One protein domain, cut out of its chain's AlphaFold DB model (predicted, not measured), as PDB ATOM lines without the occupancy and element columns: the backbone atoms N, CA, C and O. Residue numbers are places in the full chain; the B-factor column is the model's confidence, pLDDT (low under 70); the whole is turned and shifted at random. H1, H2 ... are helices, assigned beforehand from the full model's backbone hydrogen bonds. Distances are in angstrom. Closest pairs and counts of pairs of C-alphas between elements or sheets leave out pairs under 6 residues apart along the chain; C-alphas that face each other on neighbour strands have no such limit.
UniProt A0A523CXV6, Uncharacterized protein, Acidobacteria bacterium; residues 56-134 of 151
ATOM      1  N   SER A  56    -160.485 -57.548 -77.319       76.12
ATOM      2  CA  SER A  56    -159.893 -56.540 -78.209       76.12
ATOM      3  C   SER A  56    -160.122 -56.883 -79.681       76.12
ATOM      4  O   SER A  56    -160.473 -56.005 -80.464       76.12
ATOM      5  N   MET A  57    -159.987 -58.163 -80.041       81.06
ATOM      6  CA  MET A  57    -160.269 -58.645 -81.394       81.06
ATOM      7  C   MET A  57    -161.748 -58.481 -81.761       81.06
ATOM      8  O   MET A  57    -162.033 -58.006 -82.858       81.06
ATOM      9  N   SER A  58    -162.675 -58.839 -80.862       80.81
ATOM     10  CA  SER A  58    -164.116 -58.667 -81.104       80.81
ATOM     11  C   SER A  58    -164.446 -57.201 -81.347       80.81
ATOM     12  O   SER A  58    -165.000 -56.871 -82.384       80.81
ATOM     13  N   ARG A  59    -163.983 -56.300 -80.470       84.56
ATOM     14  CA  ARG A  59    -164.223 -54.857 -80.614       84.56
ATOM     15  C   ARG A  59    -163.717 -54.300 -81.940       84.56
ATOM     16  O   ARG A  59    -164.403 -53.487 -82.539       84.56
ATOM     17  N   LEU A  60    -162.535 -54.724 -82.391       84.19
ATOM     18  CA  LEU A  60    -161.988 -54.293 -83.679       84.19
ATOM     19  C   LEU A  60    -162.775 -54.878 -84.858       84.19
ATOM     20  O   LEU A  60    -163.014 -54.187 -85.839       84.19
ATOM     21  N   SER A  61    -163.181 -56.144 -84.750       86.75
ATOM     22  CA  SER A  61    -163.950 -56.827 -85.793       86.75
ATOM     23  C   SER A  61    -165.341 -56.230 -85.966       86.75
ATOM     24  O   SER A  61    -165.821 -56.137 -87.090       86.75
ATOM     25  N   ASP A  62    -165.970 -55.839 -84.859       88.56
ATOM     26  CA  ASP A  62    -167.297 -55.232 -84.840       88.56
ATOM     27  C   ASP A  62    -167.229 -53.752 -85.244       88.56
ATOM     28  O   ASP A  62    -168.065 -53.290 -86.004       88.56
ATOM     29  N   ALA A  63    -166.193 -53.011 -84.831       90.31
ATOM     30  CA  ALA A  63    -166.015 -51.610 -85.231       90.31
ATOM     31  C   ALA A  63    -165.704 -51.415 -86.726       90.31
ATOM     32  O   ALA A  63    -165.844 -50.307 -87.236       90.31
ATOM     33  N   LEU A  64    -165.224 -52.460 -87.404       92.94
ATOM     34  CA  LEU A  64    -164.873 -52.437 -88.827       92.94
ATOM     35  C   LEU A  64    -165.830 -53.272 -89.687       92.94
ATOM     36  O   LEU A  64    -165.530 -53.488 -90.860       92.94
ATOM     37  N   ASP A  65    -166.922 -53.781 -89.103       93.69
ATOM     38  CA  ASP A  65    -167.905 -54.638 -89.776       93.69
ATOM     39  C   ASP A  65    -167.260 -55.768 -90.602       93.69
ATOM     40  O   ASP A  65    -167.630 -56.049 -91.743       93.69
ATOM     41  N   LEU A  66    -166.246 -56.426 -90.025       92.88
ATOM     42  CA  LEU A  66    -165.469 -57.433 -90.746       92.88
ATOM     43  C   LEU A  66    -166.326 -58.652 -91.094       92.88
ATOM     44  O   LEU A  66    -166.979 -59.238 -90.222       92.88
ATOM     45  N   SER A  67    -166.223 -59.104 -92.343       93.44
ATOM     46  CA  SER A  67    -166.849 -60.340 -92.808       93.44
ATOM     47  C   SER A  67    -166.271 -61.578 -92.098       93.44
ATOM     48  O   SER A  67    -165.163 -61.532 -91.549       93.44
ATOM     49  N   PRO A  68    -166.960 -62.735 -92.126       91.25
ATOM     50  CA  PRO A  68    -166.454 -63.960 -91.499       91.25
ATOM     51  C   PRO A  68    -165.061 -64.391 -91.995       91.25
ATOM     52  O   PRO A  68    -164.227 -64.847 -91.205       91.25
ATOM     53  N   SER A  69    -164.773 -64.201 -93.287       91.31
ATOM     54  CA  SER A  69    -163.457 -64.497 -93.860       91.31
ATOM     55  C   SER A  69    -162.391 -63.518 -93.356       91.31
ATOM     56  O   SER A  69    -161.317 -63.950 -92.940       91.31
ATOM     57  N   GLN A  70    -162.702 -62.220 -93.278       89.88
ATOM     58  CA  GLN A  70    -161.794 -61.203 -92.733       89.88
ATOM     59  C   GLN A  70    -161.506 -61.404 -91.238       89.88
ATOM     60  O   GLN A  70    -160.373 -61.225 -90.798       89.88
ATOM     61  N   ARG A  71    -162.499 -61.829 -90.446       90.75
ATOM     62  CA  ARG A  71    -162.315 -62.167 -89.021       90.75
ATOM     63  C   ARG A  71    -161.351 -63.340 -88.833       90.75
ATOM     64  O   ARG A  71    -160.524 -63.320 -87.920       90.75
ATOM     65  N   THR A  72    -161.445 -64.347 -89.701       90.81
ATOM     66  CA  THR A  72    -160.547 -65.515 -89.699       90.81
ATOM     67  C   THR A  72    -159.115 -65.104 -90.038       90.81
ATOM     68  O   THR A  72    -158.175 -65.481 -89.338       90.81
ATOM     69  N   GLU A  73    -158.957 -64.256 -91.053       89.81
ATOM     70  CA  GLU A  73    -157.669 -63.692 -91.452       89.81
ATOM     71  C   GLU A  73    -157.019 -62.874 -90.327       89.81
ATOM     72  O   GLU A  73    -155.857 -63.088 -89.970       89.81
ATOM     73  N   LEU A  74    -157.799 -61.983 -89.708       88.12
ATOM     74  CA  LEU A  74    -157.360 -61.157 -88.590       88.12
ATOM     75  C   LEU A  74    -156.897 -62.012 -87.405       88.12
ATOM     76  O   LEU A  74    -155.863 -61.713 -86.808       88.12
ATOM     77  N   ARG A  75    -157.624 -63.090 -87.076       87.88
ATOM     78  CA  ARG A  75    -157.219 -64.026 -86.016       87.88
ATOM     79  C   ARG A  75    -155.829 -64.584 -86.290       87.88
ATOM     80  O   ARG A  75    -154.964 -64.500 -85.421       87.88
ATOM     81  N   ARG A  76    -155.609 -65.082 -87.506       89.56
ATOM     82  CA  ARG A  76    -154.331 -65.670 -87.913       89.56
ATOM     83  C   ARG A  76    -153.180 -64.664 -87.833       89.56
ATOM     84  O   ARG A  76    -152.108 -65.009 -87.341       89.56
ATOM     85  N   ILE A  77    -153.395 -63.421 -88.271       88.44
ATOM     86  CA  ILE A  77    -152.386 -62.350 -88.171       88.44
ATOM     87  C   ILE A  77    -152.026 -62.085 -86.703       88.44
ATOM     88  O   ILE A  77    -150.851 -62.084 -86.341       88.44
ATOM     89  N   LEU A  78    -153.033 -61.901 -85.844       87.94
ATOM     90  CA  LEU A  78    -152.818 -61.597 -84.428       87.94
ATOM     91  C   LEU A  78    -152.157 -62.756 -83.673       87.94
ATOM     92  O   LEU A  78    -151.323 -62.511 -82.803       87.94
ATOM     93  N   GLU A  79    -152.504 -64.003 -83.985       89.00
ATOM     94  CA  GLU A  79    -151.848 -65.193 -83.429       89.00
ATOM     95  C   GLU A  79    -150.369 -65.255 -83.823       89.00
ATOM     96  O   GLU A  79    -149.517 -65.409 -82.945       89.00
ATOM     97  N   GLY A  80    -150.052 -65.024 -85.101       90.06
ATOM     98  CA  GLY A  80    -148.669 -64.932 -85.572       90.06
ATOM     99  C   GLY A  80    -147.880 -63.835 -84.849       90.06
ATOM    100  O   GLY A  80    -146.787 -64.087 -84.339       90.06
ATOM    101  N   SER A  81    -148.459 -62.637 -84.705       87.25
ATOM    102  CA  SER A  81    -147.830 -61.545 -83.948       87.25
ATOM    103  C   SER A  81    -147.624 -61.895 -82.472       87.25
ATOM    104  O   SER A  81    -146.575 -61.586 -81.908       87.25
ATOM    105  N   ARG A  82    -148.591 -62.562 -81.824       88.00
ATOM    106  CA  ARG A  82    -148.452 -63.009 -80.425       88.00
ATOM    107  C   ARG A  82    -147.311 -64.005 -80.267       88.00
ATOM    108  O   ARG A  82    -146.569 -63.901 -79.294       88.00
ATOM    109  N   GLN A  83    -147.157 -64.937 -81.205       92.75
ATOM    110  CA  GLN A  83    -146.063 -65.905 -81.181       92.75
ATOM    111  C   GLN A  83    -144.706 -65.208 -81.327       92.75
ATOM    112  O   GLN A  83    -143.822 -65.422 -80.500       92.75
ATOM    113  N   GLN A  84    -144.566 -64.314 -82.309       91.50
ATOM    114  CA  GLN A  84    -143.335 -63.544 -82.525       91.50
ATOM    115  C   GLN A  84    -142.963 -62.696 -81.304       91.50
ATOM    116  O   GLN A  84    -141.830 -62.747 -80.826       91.50
ATOM    117  N   LEU A  85    -143.929 -61.964 -80.742       90.94
ATOM    118  CA  LEU A  85    -143.721 -61.203 -79.509       90.94
ATOM    119  C   LEU A  85    -143.384 -62.115 -78.326       90.94
ATOM    120  O   LEU A  85    -142.597 -61.734 -77.464       90.94
ATOM    121  N   GLY A  86    -143.963 -63.315 -78.266       91.00
ATOM    122  CA  GLY A  86    -143.636 -64.329 -77.269       91.00
ATOM    123  C   GLY A  86    -142.159 -64.719 -77.301       91.00
ATOM    124  O   GLY A  86    -141.514 -64.723 -76.252       91.00
ATOM    125  N   GLU A  87    -141.612 -64.979 -78.486       93.88
ATOM    126  CA  GLU A  87    -140.193 -65.313 -78.658       93.88
ATOM    127  C   GLU A  87    -139.274 -64.135 -78.309       93.88
ATOM    128  O   GLU A  87    -138.365 -64.294 -77.490       93.88
ATOM    129  N   ILE A  88    -139.585 -62.926 -78.794       94.12
ATOM    130  CA  ILE A  88    -138.845 -61.701 -78.435       94.12
ATOM    131  C   ILE A  88    -138.835 -61.500 -76.916       94.12
ATOM    132  O   ILE A  88    -137.802 -61.201 -76.316       94.12
ATOM    133  N   ASN A  89    -139.982 -61.697 -76.263       90.81
ATOM    134  CA  ASN A  89    -140.088 -61.569 -74.816       90.81
ATOM    135  C   ASN A  89    -139.262 -62.632 -74.085       90.81
ATOM    136  O   ASN A  89    -138.644 -62.314 -73.071       90.81
ATOM    137  N   LYS A  90    -139.231 -63.887 -74.551       91.56
ATOM    138  CA  LYS A  90    -138.395 -64.940 -73.944       91.56
ATOM    139  C   LYS A  90    -136.915 -64.576 -74.019       91.56
ATOM    140  O   LYS A  90    -136.230 -64.614 -72.994       91.56
ATOM    141  N   GLU A  91    -136.456 -64.176 -75.199       92.00
ATOM    142  CA  GLU A  91    -135.074 -63.774 -75.462       92.00
ATOM    143  C   GLU A  91    -134.679 -62.544 -74.632       92.00
ATOM    144  O   GLU A  91    -133.704 -62.577 -73.875       92.00
ATOM    145  N   SER A  92    -135.487 -61.481 -74.691       93.19
ATOM    146  CA  SER A  92    -135.274 -60.244 -73.935       93.19
ATOM    147  C   SER A  92    -135.270 -60.494 -72.426       93.19
ATOM    148  O   SER A  92    -134.365 -60.039 -71.726       93.19
ATOM    149  N   ASN A  93    -136.209 -61.293 -71.908       91.25
ATOM    150  CA  ASN A  93    -136.236 -61.651 -70.490       91.25
ATOM    151  C   ASN A  93    -134.990 -62.436 -70.066       91.25
ATOM    152  O   ASN A  93    -134.502 -62.241 -68.952       91.25
ATOM    153  N   GLY A  94    -134.476 -63.316 -70.929       92.38
ATOM    154  CA  GLY A  94    -133.211 -64.014 -70.710       92.38
ATOM    155  C   GLY A  94    -132.046 -63.037 -70.573       92.38
ATOM    156  O   GLY A  94    -131.363 -63.040 -69.546       92.38
ATOM    157  N   ARG A  95    -131.888 -62.137 -71.550       92.81
ATOM    158  CA  ARG A  95    -130.846 -61.096 -71.536       92.81
ATOM    159  C   ARG A  95    -130.950 -60.185 -70.318       92.81
ATOM    160  O   ARG A  95    -129.960 -59.963 -69.632       92.81
ATOM    161  N   HIS A  96    -132.151 -59.718 -69.988       92.75
ATOM    162  CA  HIS A  96    -132.372 -58.880 -68.811       92.75
ATOM    163  C   HIS A  96    -131.977 -59.585 -67.510       92.75
ATOM    164  O   HIS A  96    -131.424 -58.946 -66.619       92.75
ATOM    165  N   ARG A  97    -132.248 -60.892 -67.376       91.62
ATOM    166  CA  ARG A  97    -131.814 -61.661 -66.200       91.62
ATOM    167  C   ARG A  97    -130.295 -61.774 -66.122       91.62
ATOM    168  O   ARG A  97    -129.761 -61.611 -65.031       91.62
ATOM    169  N   ALA A  98    -129.628 -62.018 -67.248       94.19
ATOM    170  CA  ALA A  98    -128.171 -62.095 -67.303       94.19
ATOM    171  C   ALA A  98    -127.525 -60.764 -66.888       94.19
ATOM    172  O   ALA A  98    -126.759 -60.741 -65.931       94.19
ATOM    173  N   VAL A  99    -127.941 -59.651 -67.505       96.19
ATOM    174  CA  VAL A  99    -127.438 -58.304 -67.177       96.19
ATOM    175  C   VAL A  99    -127.672 -57.965 -65.706       96.19
ATOM    176  O   VAL A  99    -126.790 -57.425 -65.044       96.19
ATOM    177  N   ARG A 100    -128.849 -58.299 -65.159       93.69
ATOM    178  CA  ARG A 100    -129.129 -58.086 -63.732       93.69
ATOM    179  C   ARG A 100    -128.185 -58.878 -62.841       93.69
ATOM    180  O   ARG A 100    -127.688 -58.305 -61.884       93.69
ATOM    181  N   ARG A 101    -127.950 -60.157 -63.137       94.06
ATOM    182  CA  ARG A 101    -127.046 -61.000 -62.345       94.06
ATOM    183  C   ARG A 101    -125.630 -60.435 -62.351       94.06
ATOM    184  O   ARG A 101    -125.090 -60.175 -61.288       94.06
ATOM    185  N   GLU A 102    -125.103 -60.148 -63.535       96.00
ATOM    186  CA  GLU A 102    -123.772 -59.562 -63.695       96.00
ATOM    187  C   GLU A 102    -123.650 -58.217 -62.960       96.00
ATOM    188  O   GLU A 102    -122.654 -57.940 -62.296       96.00
ATOM    189  N   THR A 103    -124.687 -57.379 -63.026       94.81
ATOM    190  CA  THR A 103    -124.716 -56.107 -62.290       94.81
ATOM    191  C   THR A 103    -124.657 -56.334 -60.778       94.81
ATOM    192  O   THR A 103    -123.945 -55.613 -60.087       94.81
ATOM    193  N   LEU A 104    -125.391 -57.323 -60.256       94.25
ATOM    194  CA  LEU A 104    -125.377 -57.654 -58.829       94.25
ATOM    195  C   LEU A 104    -124.009 -58.177 -58.386       94.25
ATOM    196  O   LEU A 104    -123.513 -57.724 -57.363       94.25
ATOM    197  N   GLU A 105    -123.384 -59.056 -59.171       94.75
ATOM    198  CA  GLU A 105    -122.033 -59.567 -58.900       94.75
ATOM    199  C   GLU A 105    -121.015 -58.421 -58.841       94.75
ATOM    200  O   GLU A 105    -120.249 -58.318 -57.890       94.75
ATOM    201  N   ARG A 106    -121.062 -57.483 -59.797       95.25
ATOM    202  CA  ARG A 106    -120.193 -56.295 -59.780       95.25
ATOM    203  C   ARG A 106    -120.430 -55.420 -58.553       95.25
ATOM    204  O   ARG A 106    -119.466 -54.962 -57.951       95.25
ATOM    205  N   ILE A 107    -121.686 -55.198 -58.161       94.12
ATOM    206  CA  ILE A 107    -121.999 -54.440 -56.940       94.12
ATOM    207  C   ILE A 107    -121.400 -55.137 -55.716       94.12
ATOM    208  O   ILE A 107    -120.766 -54.464 -54.915       94.12
ATOM    209  N   GLN A 108    -121.530 -56.462 -55.602       92.94
ATOM    210  CA  GLN A 108    -120.991 -57.226 -54.469       92.94
ATOM    211  C   GLN A 108    -119.476 -57.058 -54.308       92.94
ATOM    212  O   GLN A 108    -118.999 -57.010 -53.181       92.94
ATOM    213  N   THR A 109    -118.723 -56.893 -55.401       94.81
ATOM    214  CA  THR A 109    -117.268 -56.653 -55.320       94.81
ATOM    215  C   THR A 109    -116.884 -55.307 -54.698       94.81
ATOM    216  O   THR A 109    -115.733 -55.129 -54.311       94.81
ATOM    217  N   LEU A 110    -117.823 -54.360 -54.613       95.50
ATOM    218  CA  LEU A 110    -117.608 -53.028 -54.043       95.50
ATOM    219  C   LEU A 110    -118.040 -52.927 -52.576       95.50
ATOM    220  O   LEU A 110    -117.805 -51.891 -51.959       95.50
ATOM    221  N   LEU A 111    -118.722 -53.944 -52.046       95.25
ATOM    222  CA  LEU A 111    -119.302 -53.900 -50.708       95.25
ATOM    223  C   LEU A 111    -118.312 -54.405 -49.662       95.25
ATOM    224  O   LEU A 111    -117.668 -55.440 -49.839       95.25
ATOM    225  N   GLU A 112    -118.254 -53.702 -48.537       94.81
ATOM    226  CA  GLU A 112    -117.614 -54.209 -47.326       94.81
ATOM    227  C   GLU A 112    -118.454 -55.349 -46.703       94.81
ATOM    228  O   GLU A 112    -119.660 -55.451 -46.972       94.81
ATOM    229  N   PRO A 113    -117.861 -56.237 -45.880       89.88
ATOM    230  CA  PRO A 113    -118.573 -57.396 -45.334       89.88
ATOM    231  C   PRO A 113    -119.855 -57.051 -44.561       89.88
ATOM    232  O   PRO A 113    -120.854 -57.756 -44.676       89.88
ATOM    233  N   ASP A 114    -119.858 -55.947 -43.815       89.94
ATOM    234  CA  ASP A 114    -121.012 -55.438 -43.063       89.94
ATOM    235  C   ASP A 114    -122.119 -54.861 -43.970       89.94
ATOM    236  O   ASP A 114    -123.301 -54.849 -43.616       89.94
ATOM    237  N   GLN A 115    -121.759 -54.405 -45.171       93.81
ATOM    238  CA  GLN A 115    -122.696 -53.913 -46.179       93.81
ATOM    239  C   GLN A 115    -123.364 -55.055 -46.954       93.81
ATOM    240  O   GLN A 115    -124.489 -54.885 -47.435       93.81
ATOM    241  N   MET A 116    -122.706 -56.216 -47.052       93.25
ATOM    242  CA  MET A 116    -123.221 -57.388 -47.768       93.25
ATOM    243  C   MET A 116    -124.550 -57.879 -47.181       93.25
ATOM    244  O   MET A 116    -125.514 -58.075 -47.919       93.25
ATOM    245  N   GLU A 117    -124.643 -57.981 -45.852       91.75
ATOM    246  CA  GLU A 117    -125.854 -58.443 -45.160       91.75
ATOM    247  C   GLU A 117    -127.060 -57.528 -45.450       91.75
ATOM    248  O   GLU A 117    -128.147 -57.986 -45.817       91.75
ATOM    249  N   ARG A 118    -126.855 -56.205 -45.402       94.12
ATOM    250  CA  ARG A 118    -127.901 -55.216 -45.732       94.12
ATOM    251  C   ARG A 118    -128.311 -55.278 -47.202       94.12
ATOM    252  O   ARG A 118    -129.470 -55.028 -47.544       94.12
ATOM    253  N   PHE A 119    -127.363 -55.581 -48.085       94.56
ATOM    254  CA  PHE A 119    -127.625 -55.714 -49.511       94.56
ATOM    255  C   PHE A 119    -128.468 -56.955 -49.826       94.56
ATOM    256  O   PHE A 119    -129.426 -56.862 -50.597       94.56
ATOM    257  N   GLU A 120    -128.180 -58.091 -49.193       92.38
ATOM    258  CA  GLU A 120    -128.989 -59.305 -49.328       92.38
ATOM    259  C   GLU A 120    -130.426 -59.093 -48.838       92.38
ATOM    260  O   GLU A 120    -131.382 -59.440 -49.543       92.38
ATOM    261  N   GLU A 121    -130.600 -58.429 -47.693       94.19
ATOM    262  CA  GLU A 121    -131.928 -58.092 -47.178       94.19
ATOM    263  C   GLU A 121    -132.700 -57.192 -48.161       94.19
ATOM    264  O   GLU A 121    -133.879 -57.422 -48.466       94.19
ATOM    265  N   PHE A 122    -132.022 -56.194 -48.736       93.62
ATOM    266  CA  PHE A 122    -132.600 -55.317 -49.751       93.62
ATOM    267  C   PHE A 122    -133.086 -56.092 -50.988       93.62
ATOM    268  O   PHE A 122    -134.177 -55.813 -51.514       93.62
ATOM    269  N   LEU A 123    -132.316 -57.080 -51.455       93.00
ATOM    270  CA  LEU A 123    -132.705 -57.938 -52.578       93.00
ATOM    271  C   LEU A 123    -133.923 -58.804 -52.234       93.00
ATOM    272  O   LEU A 123    -134.883 -58.836 -53.015       93.00
ATOM    273  N   ALA A 124    -133.936 -59.426 -51.053       92.75
ATOM    274  CA  ALA A 124    -135.048 -60.248 -50.585       92.75
ATOM    275  C   ALA A 124    -136.357 -59.441 -50.488       92.75
ATOM    276  O   ALA A 124    -137.408 -59.872 -50.978       92.75
ATOM    277  N   GLN A 125    -136.306 -58.220 -49.946       91.81
ATOM    278  CA  GLN A 125    -137.477 -57.341 -49.879       91.81
ATOM    279  C   GLN A 125    -138.004 -56.970 -51.274       91.81
ATOM    280  O   GLN A 125    -139.222 -56.931 -51.502       91.81
ATOM    281  N   ARG A 126    -137.110 -56.699 -52.235       88.19
ATOM    282  CA  ARG A 126    -137.504 -56.419 -53.626       88.19
ATOM    283  C   ARG A 126    -138.170 -57.619 -54.283       88.19
ATOM    284  O   ARG A 126    -139.180 -57.442 -54.974       88.19
ATOM    285  N   GLU A 127    -137.645 -58.816 -54.057       88.19
ATOM    286  CA  GLU A 127    -138.231 -60.040 -54.585       88.19
ATOM    287  C   GLU A 127    -139.635 -60.281 -54.017       88.19
ATOM    288  O   GLU A 127    -140.583 -60.451 -54.791       88.19
ATOM    289  N   GLN A 128    -139.813 -60.183 -52.697       87.19
ATOM    290  CA  GLN A 128    -141.121 -60.349 -52.060       87.19
ATOM    291  C   GLN A 128    -142.159 -59.352 -52.597       87.19
ATOM    292  O   GLN A 128    -143.296 -59.727 -52.896       87.19
ATOM    293  N   ARG A 129    -141.782 -58.080 -52.792       83.50
ATOM    294  CA  ARG A 129    -142.669 -57.072 -53.405       83.50
ATOM    295  C   ARG A 129    -143.041 -57.444 -54.843       83.50
ATOM    296  O   ARG A 129    -144.186 -57.239 -55.252       83.50
ATOM    297  N   GLY A 130    -142.105 -58.008 -55.606       81.94
ATOM    298  CA  GLY A 130    -142.354 -58.529 -56.950       81.94
ATOM    299  C   GLY A 130    -143.321 -59.717 -56.958       81.94
ATOM    300  O   GLY A 130    -144.258 -59.743 -57.759       81.94
ATOM    301  N   GLN A 131    -143.146 -60.667 -56.038       79.38
ATOM    302  CA  GLN A 131    -144.017 -61.836 -55.900       79.38
ATOM    303  C   GLN A 131    -145.441 -61.441 -55.488       79.38
ATOM    304  O   GLN A 131    -146.400 -61.892 -56.115       79.38
ATOM    305  N   ARG A 132    -145.603 -60.523 -54.526       77.50
ATOM    306  CA  ARG A 132    -146.922 -60.005 -54.108       77.50
ATOM    307  C   ARG A 132    -147.683 -59.329 -55.252       77.50
ATOM    308  O   ARG A 132    -148.895 -59.477 -55.355       77.50
ATOM    309  N   ARG A 133    -146.982 -58.634 -56.157       70.62
ATOM    310  CA  ARG A 133    -147.594 -58.039 -57.361       70.62
ATOM    311  C   ARG A 133    -148.047 -59.089 -58.379       70.62
ATOM    312  O   ARG A 133    -149.065 -58.887 -59.031       70.62
ATOM    313  N   ARG A 134    -147.328 -60.212 -58.498       67.38
ATOM    314  CA  ARG A 134    -147.730 -61.350 -59.348       67.38
ATOM    315  C   ARG A 134    -148.899 -62.143 -58.751       67.38
ATOM    316  O   ARG A 134    -149.710 -62.673 -59.500       67.38
TER     317      ARG A 134
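What this domain is: This is residues 56 to 134 of the 151 residues of an uncharacterized protein of Acidobacteria bacterium (UniProt A0A523CXV6). One long helix, H2, makes the length of an open frame, and a helix folds back at each of its ends: short H1 at one, H3 at the other, with the space between H2 and H3 left empty. The printed part has 79 residues with three named helices, in the order H1, H2, H3, and no named strand: all helix. It is extended, with a radius of gyration of the C-alphas of 22.3 A and spans of 68 by 24 by 13 A.

Where its parts are: H1, residues 56 to 63, begins at C-alpha 56 (-159.893, -56.540, -78.209). H2, residues 68 to 108, is 59.0 A long. H3, residues 113 to 134, is 32.6 A long and ends at C-alpha 134 (-147.730, -61.350, -59.348).

How they stand to each other: H1 and H2 are close but not clearly touching, closest at the C-alphas of Ser 61 and Arg 71, 6.5 A; they run opposite ways at a shallow tilt of 34 degrees, only just short of steep. H2 and H3 are close but not clearly touching, closest at the C-alphas of Gln 108 and Met 116, 7.1 A; they run opposite ways at a shallow tilt of 14 degrees. H1 and H3 are apart. Every O i to N i+4 pair is within hydrogen-bond range in H1 and H2, and 16 of 18 in H3.

The domain as a whole: The C-alphas farthest apart, of Ser 67 and Asp 114, are 67.8 A apart. The printed part has no cut, and both links are tight. Residue 134 alone is under pLDDT 70.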